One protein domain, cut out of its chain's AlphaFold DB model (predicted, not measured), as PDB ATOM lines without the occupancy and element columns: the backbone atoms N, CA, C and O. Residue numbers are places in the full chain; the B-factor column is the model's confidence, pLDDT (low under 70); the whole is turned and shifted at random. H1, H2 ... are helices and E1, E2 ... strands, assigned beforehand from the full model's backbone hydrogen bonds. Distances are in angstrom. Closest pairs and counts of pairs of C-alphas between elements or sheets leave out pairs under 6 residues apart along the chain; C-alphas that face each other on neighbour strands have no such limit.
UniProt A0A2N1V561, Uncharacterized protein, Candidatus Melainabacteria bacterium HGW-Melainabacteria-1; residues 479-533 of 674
ATOM      1  N   THR A 479     -70.781  -9.665 325.061       93.12
ATOM      2  CA  THR A 479     -70.878  -9.402 326.502       93.12
ATOM      3  C   THR A 479     -69.653  -8.619 326.958       93.12
ATOM      4  O   THR A 479     -68.576  -8.715 326.361       93.12
ATOM      5  N   VAL A 480     -69.796  -7.828 328.020       95.81
ATOM      6  CA  VAL A 480     -68.677  -7.077 328.599       95.81
ATOM      7  C   VAL A 480     -68.419  -7.579 330.006       95.81
ATOM      8  O   VAL A 480     -69.291  -7.506 330.862       95.81
ATOM      9  N   THR A 481     -67.215  -8.070 330.272       97.81
ATOM     10  CA  THR A 481     -66.769  -8.402 331.627       97.81
ATOM     11  C   THR A 481     -65.922  -7.264 332.173       97.81
ATOM     12  O   THR A 481     -64.954  -6.865 331.525       97.81
ATOM     13  N   ILE A 482     -66.256  -6.764 333.366       98.06
ATOM     14  CA  ILE A 482     -65.430  -5.796 334.095       98.06
ATOM     15  C   ILE A 482     -64.920  -6.429 335.388       98.06
ATOM     16  O   ILE A 482     -65.709  -6.912 336.198       98.06
ATOM     17  N   ASP A 483     -63.602  -6.421 335.581       98.38
ATOM     18  CA  ASP A 483     -62.954  -6.722 336.856       98.38
ATOM     19  C   ASP A 483     -62.891  -5.462 337.725       98.38
ATOM     20  O   ASP A 483     -62.073  -4.566 337.519       98.38
ATOM     21  N   TRP A 484     -63.747  -5.405 338.734       98.12
ATOM     22  CA  TRP A 484     -63.816  -4.291 339.672       98.12
ATOM     23  C   TRP A 484     -62.779  -4.364 340.797       98.12
ATOM     24  O   TRP A 484     -62.681  -3.450 341.617       98.12
ATOM     25  N   SER A 485     -61.979  -5.431 340.858       97.69
ATOM     26  CA  SER A 485     -61.001  -5.629 341.928       97.69
ATOM     27  C   SER A 485     -59.960  -4.506 341.940       97.69
ATOM     28  O   SER A 485     -59.268  -4.280 340.944       97.69
ATOM     29  N   GLY A 486     -59.828  -3.817 343.077       95.75
ATOM     30  CA  GLY A 486     -58.870  -2.720 343.251       95.75
ATOM     31  C   GLY A 486     -59.281  -1.393 342.604       95.75
ATOM     32  O   GLY A 486     -58.458  -0.486 342.531       95.75
ATOM     33  N   ILE A 487     -60.527  -1.264 342.138       97.12
ATOM     34  CA  ILE A 487     -61.071   0.001 341.639       97.12
ATOM     35  C   ILE A 487     -61.752   0.745 342.792       97.12
ATOM     36  O   ILE A 487     -62.745   0.282 343.352       97.12
ATOM     37  N   GLU A 488     -61.218   1.911 343.151       94.62
ATOM     38  CA  GLU A 488     -61.809   2.769 344.179       94.62
ATOM     39  C   GLU A 488     -63.226   3.210 343.775       94.62
ATOM     40  O   GLU A 488     -63.463   3.619 342.633       94.62
ATOM     41  N   GLY A 489     -64.177   3.091 344.707       93.25
ATOM     42  CA  GLY A 489     -65.582   3.431 344.470       93.25
ATOM     43  C   GLY A 489     -66.293   2.525 343.459       93.25
ATOM     44  O   GLY A 489     -67.271   2.954 342.849       93.25
ATOM     45  N   ALA A 490     -65.803   1.301 343.232       95.44
ATOM     46  CA  ALA A 490     -66.438   0.376 342.303       95.44
ATOM     47  C   ALA A 490     -67.885   0.033 342.712       95.44
ATOM     48  O   ALA A 490     -68.154  -0.201 343.892       95.44
ATOM     49  N   PRO A 491     -68.815  -0.070 341.745       94.50
ATOM     50  CA  PRO A 491     -70.209  -0.415 342.017       94.50
ATOM     51  C   PRO A 491     -70.425  -1.904 342.334       94.50
ATOM     52  O   PRO A 491     -71.518  -2.296 342.733       94.50
ATOM     53  N   ALA A 492     -69.409  -2.743 342.130       95.19
ATOM     54  CA  ALA A 492     -69.431  -4.174 342.405       95.19
ATOM     55  C   ALA A 492     -68.030  -4.663 342.810       95.19
ATOM     56  O   ALA A 492     -67.064  -3.904 342.774       95.19
ATOM     57  N   SER A 493     -67.917  -5.935 343.196       95.62
ATOM     58  CA  SER A 493     -66.639  -6.582 343.515       95.62
ATOM     59  C   SER A 493     -66.357  -7.739 342.555       95.62
ATOM     60  O   SER A 493     -67.285  -8.365 342.044       95.62
ATOM     61  N   GLY A 494     -65.075  -8.017 342.303       96.81
ATOM     62  CA  GLY A 494     -64.654  -9.095 341.408       96.81
ATOM     63  C   GLY A 494     -65.012  -8.856 339.939       96.81
ATOM     64  O   GLY A 494     -65.184  -7.719 339.497       96.81
ATOM     65  N   LYS A 495     -65.102  -9.946 339.171       98.06
ATOM     66  CA  LYS A 495     -65.488  -9.923 337.756       98.06
ATOM     67  C   LYS A 495     -67.005  -9.981 337.617       98.06
ATOM     68  O   LYS A 495     -67.625 -10.915 338.117       98.06
ATOM     69  N   VAL A 496     -67.579  -9.026 336.892       97.44
ATOM     70  CA  VAL A 496     -69.017  -8.969 336.596       97.44
ATOM     71  C   VAL A 496     -69.226  -8.954 335.088       97.44
ATOM     72  O   VAL A 496     -68.566  -8.185 334.389       97.44
ATOM     73  N   VAL A 497     -70.135  -9.801 334.602       95.44
ATOM     74  CA  VAL A 497     -70.541  -9.866 333.192       95.44
ATOM     75  C   VAL A 497     -71.785  -9.005 332.989       95.44
ATOM     76  O   VAL A 497     -72.774  -9.149 333.706       95.44
ATOM     77  N   TYR A 498     -71.729  -8.123 332.000       93.12
ATOM     78  CA  TYR A 498     -72.815  -7.256 331.576       93.12
ATOM     79  C   TYR A 498     -73.302  -7.702 330.198       93.12
ATOM     80  O   TYR A 498     -72.554  -7.667 329.218       93.12
ATOM     81  N   GLU A 499     -74.563  -8.122 330.146       89.56
ATOM     82  CA  GLU A 499     -75.257  -8.537 328.920       89.56
ATOM     83  C   GLU A 499     -76.113  -7.417 328.316       89.56
ATOM     84  O   GLU A 499     -76.436  -7.456 327.132       89.56
ATOM     85  N   ASP A 500     -76.465  -6.411 329.120       88.50
ATOM     86  CA  ASP A 500     -77.186  -5.217 328.685       88.50
ATOM     87  C   ASP A 500     -76.229  -4.021 328.659       88.50
ATOM     88  O   ASP A 500     -75.754  -3.543 329.697       88.50
ATOM     89  N   TYR A 501     -75.949  -3.519 327.456       89.50
ATOM     90  CA  TYR A 501     -75.058  -2.379 327.293       89.50
ATOM     91  C   TYR A 501     -75.689  -1.059 327.752       89.50
ATOM     92  O   TYR A 501     -74.935  -0.139 328.060       89.50
ATOM     93  N   TYR A 502     -77.021  -0.930 327.814       89.88
ATOM     94  CA  TYR A 502     -77.664   0.266 328.367       89.88
ATOM     95  C   TYR A 502     -77.442   0.337 329.873       89.88
ATOM     96  O   TYR A 502     -76.970   1.359 330.368       89.88
ATOM     97  N   ALA A 503     -77.674  -0.773 330.582       91.00
ATOM     98  CA  ALA A 503     -77.364  -0.873 332.006       91.00
ATOM     99  C   ALA A 503     -75.873  -0.617 332.278       91.00
ATOM    100  O   ALA A 503     -75.522   0.101 333.216       91.00
ATOM    101  N   LEU A 504     -74.986  -1.152 331.430       94.62
ATOM    102  CA  LEU A 504     -73.558  -0.869 331.532       94.62
ATOM    103  C   LEU A 504     -73.234   0.604 331.256       94.62
ATOM    104  O   LEU A 504     -72.418   1.186 331.968       94.62
ATOM    105  N   LYS A 505     -73.855   1.224 330.248       95.88
ATOM    106  CA  LYS A 505     -73.656   2.645 329.943       95.88
ATOM    107  C   LYS A 505     -73.982   3.489 331.166       95.88
ATOM    108  O   LYS A 505     -73.125   4.242 331.611       95.88
ATOM    109  N   ASP A 506     -75.176   3.302 331.721       95.19
ATOM    110  CA  ASP A 506     -75.673   4.076 332.857       95.19
ATOM    111  C   ASP A 506     -74.804   3.869 334.109       95.19
ATOM    112  O   ASP A 506     -74.581   4.809 334.873       95.19
ATOM    113  N   LEU A 507     -74.241   2.665 334.278       96.31
ATOM    114  CA  LEU A 507     -73.266   2.363 335.325       96.31
ATOM    115  C   LEU A 507     -71.947   3.131 335.151       96.31
ATOM    116  O   LEU A 507     -71.346   3.566 336.134       96.31
ATOM    117  N   LEU A 508     -71.464   3.258 333.913       96.81
ATOM    118  CA  LEU A 508     -70.181   3.889 333.606       96.81
ATOM    119  C   LEU A 508     -70.279   5.416 333.463       96.81
ATOM    120  O   LEU A 508     -69.270   6.100 333.648       96.81
ATOM    121  N   GLY A 509     -71.455   5.961 333.148       96.88
ATOM    122  CA  GLY A 509     -71.692   7.400 333.077       96.88
ATOM    123  C   GLY A 509     -73.080   7.790 332.556       96.88
ATOM    124  O   GLY A 509     -73.710   7.077 331.787       96.88
ATOM    125  N   SER A 510     -73.538   8.991 332.917       94.50
ATOM    126  CA  SER A 510     -74.859   9.517 332.522       94.50
ATOM    127  C   SER A 510     -74.965   9.974 331.060       94.50
ATOM    128  O   SER A 510     -76.049  10.309 330.588       94.50
ATOM    129  N   THR A 511     -73.845  10.021 330.335       96.75
ATOM    130  CA  THR A 511     -73.771  10.382 328.910       96.75
ATOM    131  C   THR A 511     -72.856   9.408 328.179       96.75
ATOM    132  O   THR A 511     -71.960   8.833 328.800       96.75
ATOM    133  N   ASP A 512     -73.019   9.263 326.859       96.75
ATOM    134  CA  ASP A 512     -72.131   8.418 326.049       96.75
ATOM    135  C   ASP A 512     -70.661   8.826 326.204       96.75
ATOM    136  O   ASP A 512     -69.810   7.979 326.448       96.75
ATOM    137  N   ALA A 513     -70.357  10.126 326.165       97.44
ATOM    138  CA  ALA A 513     -68.990  10.619 326.326       97.44
ATOM    139  C   ALA A 513     -68.373  10.218 327.680       97.44
ATOM    140  O   ALA A 513     -67.226   9.766 327.723       97.44
ATOM    141  N   ALA A 514     -69.133  10.342 328.775       97.69
ATOM    142  CA  ALA A 514     -68.675   9.953 330.109       97.69
ATOM    143  C   ALA A 514     -68.482   8.432 330.225       97.69
ATOM    144  O   ALA A 514     -67.429   7.984 330.685       97.69
ATOM    145  N   ALA A 515     -69.450   7.646 329.748       97.94
ATOM    146  CA  ALA A 515     -69.378   6.188 329.761       97.94
ATOM    147  C   ALA A 515     -68.202   5.669 328.914       97.94
ATOM    148  O   ALA A 515     -67.442   4.816 329.370       97.94
ATOM    149  N   ILE A 516     -67.981   6.236 327.721       97.56
ATOM    150  CA  ILE A 516     -66.845   5.907 326.846       97.56
ATOM    151  C   ILE A 516     -65.514   6.253 327.526       97.56
ATOM    152  O   ILE A 516     -64.579   5.454 327.486       97.56
ATOM    153  N   ALA A 517     -65.400   7.426 328.157       98.00
ATOM    154  CA  ALA A 517     -64.178   7.826 328.857       98.00
ATOM    155  C   ALA A 517     -63.860   6.886 330.032       98.00
ATOM    156  O   ALA A 517     -62.708   6.470 330.214       98.00
ATOM    157  N   ARG A 518     -64.885   6.497 330.802       97.44
ATOM    158  CA  ARG A 518     -64.733   5.541 331.900       97.44
ATOM    159  C   ARG A 518     -64.362   4.148 331.393       97.44
ATOM    160  O   ARG A 518     -63.434   3.557 331.941       97.44
ATOM    161  N   LEU A 519     -65.006   3.662 330.330       97.44
ATOM    162  CA  LEU A 519     -64.668   2.390 329.685       97.44
ATOM    163  C   LEU A 519     -63.198   2.364 329.249       97.44
ATOM    164  O   LEU A 519     -62.471   1.458 329.637       97.44
ATOM    165  N   LYS A 520     -62.731   3.401 328.539       97.25
ATOM    166  CA  LYS A 520     -61.328   3.521 328.102       97.25
ATOM    167  C   LYS A 520     -60.341   3.523 329.271       97.25
ATOM    168  O   LYS A 520     -59.262   2.949 329.166       97.25
ATOM    169  N   THR A 521     -60.709   4.151 330.389       97.62
ATOM    170  CA  THR A 521     -59.890   4.142 331.613       97.62
ATOM    171  C   THR A 521     -59.766   2.727 332.180       97.62
ATOM    172  O   THR A 521     -58.663   2.293 332.500       97.62
ATOM    173  N   LEU A 522     -60.878   1.993 332.271       97.38
ATOM    174  CA  LEU A 522     -60.889   0.607 332.750       97.38
ATOM    175  C   LEU A 522     -60.142  -0.333 331.784       97.38
ATOM    176  O   LEU A 522     -59.423  -1.228 332.220       97.38
ATOM    177  N   GLU A 523     -60.250  -0.108 330.475       96.62
ATOM    178  CA  GLU A 523     -59.492  -0.840 329.450       96.62
ATOM    179  C   GLU A 523     -57.986  -0.639 329.589       96.62
ATOM    180  O   GLU A 523     -57.239  -1.614 329.594       96.62
ATOM    181  N   ALA A 524     -57.537   0.606 329.776       97.31
ATOM    182  CA  ALA A 524     -56.124   0.920 329.993       97.31
ATOM    183  C   ALA A 524     -55.554   0.263 331.266       97.31
ATOM    184  O   ALA A 524     -54.350   0.044 331.368       97.31
ATOM    185  N   GLN A 525     -56.419  -0.080 332.222       97.62
ATOM    186  CA  GLN A 525     -56.077  -0.803 333.448       97.62
ATOM    187  C   GLN A 525     -56.170  -2.334 333.299       97.62
ATOM    188  O   GLN A 525     -55.984  -3.053 334.280       97.62
ATOM    189  N   GLY A 526     -56.500  -2.850 332.109       97.44
ATOM    190  CA  GLY A 526     -56.701  -4.281 331.874       97.44
ATOM    191  C   GLY A 526     -57.938  -4.853 332.575       97.44
ATOM    192  O   GLY A 526     -57.988  -6.051 332.848       97.44
ATOM    193  N   LYS A 527     -58.923  -4.009 332.909       97.94
ATOM    194  CA  LYS A 527     -60.121  -4.403 333.667       97.94
ATOM    195  C   LYS A 527     -61.307  -4.795 332.808       97.94
ATOM    196  O   LYS A 527     -62.277  -5.307 333.351       97.94
ATOM    197  N   VAL A 528     -61.257  -4.560 331.503       97.75
ATOM    198  CA  VAL A 528     -62.379  -4.819 330.594       97.75
ATOM    199  C   VAL A 528     -62.026  -5.955 329.650       97.75
ATOM    200  O   VAL A 528     -60.938  -5.999 329.082       97.75
ATOM    201  N   THR A 529     -62.970  -6.866 329.451       96.56
ATOM    202  CA  THR A 529     -62.923  -7.882 328.402       96.56
ATOM    203  C   THR A 529     -64.239  -7.850 327.642       96.56
ATOM    204  O   THR A 529     -65.295  -8.076 328.230       96.56
ATOM    205  N   VAL A 530     -64.185  -7.570 326.341       94.81
ATOM    206  CA  VAL A 530     -65.344  -7.686 325.448       94.81
ATOM    207  C   VAL A 530     -65.289  -9.066 324.807       94.81
ATOM    208  O   VAL A 530     -64.334  -9.374 324.099       94.81
ATOM    209  N   THR A 531     -66.288  -9.901 325.084       93.62
ATOM    210  CA  THR A 531     -66.413 -11.226 324.465       93.62
ATOM    211  C   THR A 531     -67.428 -11.125 323.343       93.62
ATOM    212  O   THR A 531     -68.612 -10.918 323.606       93.62
ATOM    213  N   ALA A 532     -66.953 -11.225 322.104       90.06
ATOM    214  CA  ALA A 532     -67.790 -11.244 320.914       90.06
ATOM    215  C   ALA A 532     -68.526 -12.585 320.771       90.06
ATOM    216  O   ALA A 532     -67.969 -13.638 321.073       90.06
ATOM    217  N   SER A 533     -69.752 -12.532 320.265       83.62
ATOM    218  CA  SER A 533     -70.534 -13.670 319.777       83.62
ATOM    219  C   SER A 533     -71.206 -13.235 318.467       83.62
ATOM    220  O   SER A 533     -72.417 -13.166 318.352       83.62
TER     221      SER A 533
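What this domain is: This is residues 479 to 533 of the 674 residues of an uncharacterized protein of Candidatus Melainabacteria bacterium HGW-Melainabacteria-1 (UniProt A0A2N1V561). A small wall of three antiparallel strands, with E1 between E2 and E3, stands next to a corner of two helices, H1 and H2, which are about perpendicular to each other. The two helices only graze the sheet, H1 with its residues 501 to 504 and H2 with its residues 519 to 523, while the long loop of residues 484 to 494 joins E1 to E2. The printed part has 55 residues with three named strands and two named helices, in the order E1, E2, H1, H2, E3, and its class is mixed, helices and strands. It is compact, with a radius of gyration of the C-alphas of 10.4 A, and rounded, with spans of 28 by 24 by 19 A.

Where its parts are: E1 is residues 479 to 483, 13.3 A from first to last C-alpha, and begins at C-alpha 479, at (-70.878, -9.402, 326.502). E3 is residues 528 to 532, 12.8 A long, and ends at C-alpha 532, at (-67.790, -11.244, 320.914). E2 is residues 495 to 498, 9.9 A long. H2, the longest helix, is residues 512 to 524, 18.1 A long, beginning at C-alpha 512, at (-72.131, 8.418, 326.049). H1 is residues 501 to 508, 10.1 A long.

How they stand to each other: The sheet runs E2, E1, E3, with E2 and E3 as edge strands. E1 and E3 are antiparallel at 160 degrees; N 481 and O 529, 2.8 A apart, and N 529 and O 481, 2.9 A apart, are within hydrogen-bond range. E1 and E2 form a hairpin, antiparallel at 154 degrees, with N 498 and O 480 at 2.8 A and N 482 and O 496 at 2.9 A, within hydrogen-bond range. E2, H1, H2 and E3 make a split strand-helix-strand unit, two strands running the same way with E1 between them in the sheet, and its crossover is right-handed. The closest C-alphas of H2 and E3 are those of Leu 522 and Val 528, 6.0 A apart. The closest C-alphas of H1 and E2 are those of Leu 504 and Tyr 498, 6.4 A apart. H1 and H2 touch, about perpendicular at 78 degrees, and their closest C-alphas are those of Leu 508 and Ala 515, 4.6 A apart. In both helices every O i to N i+4 pair is within hydrogen-bond range.

The domain as a whole: The two C-alphas farthest apart are those of Glu 488, in the link between E1 and E2, and Ser 533, at 30.7 A. That link, of 11 residues, is long; the links E2 to H1, H1 to H2 and H2 to E3 are tight. The printed part has no cut. Its mean pLDDT is 95.5, and no printed residue is under 70.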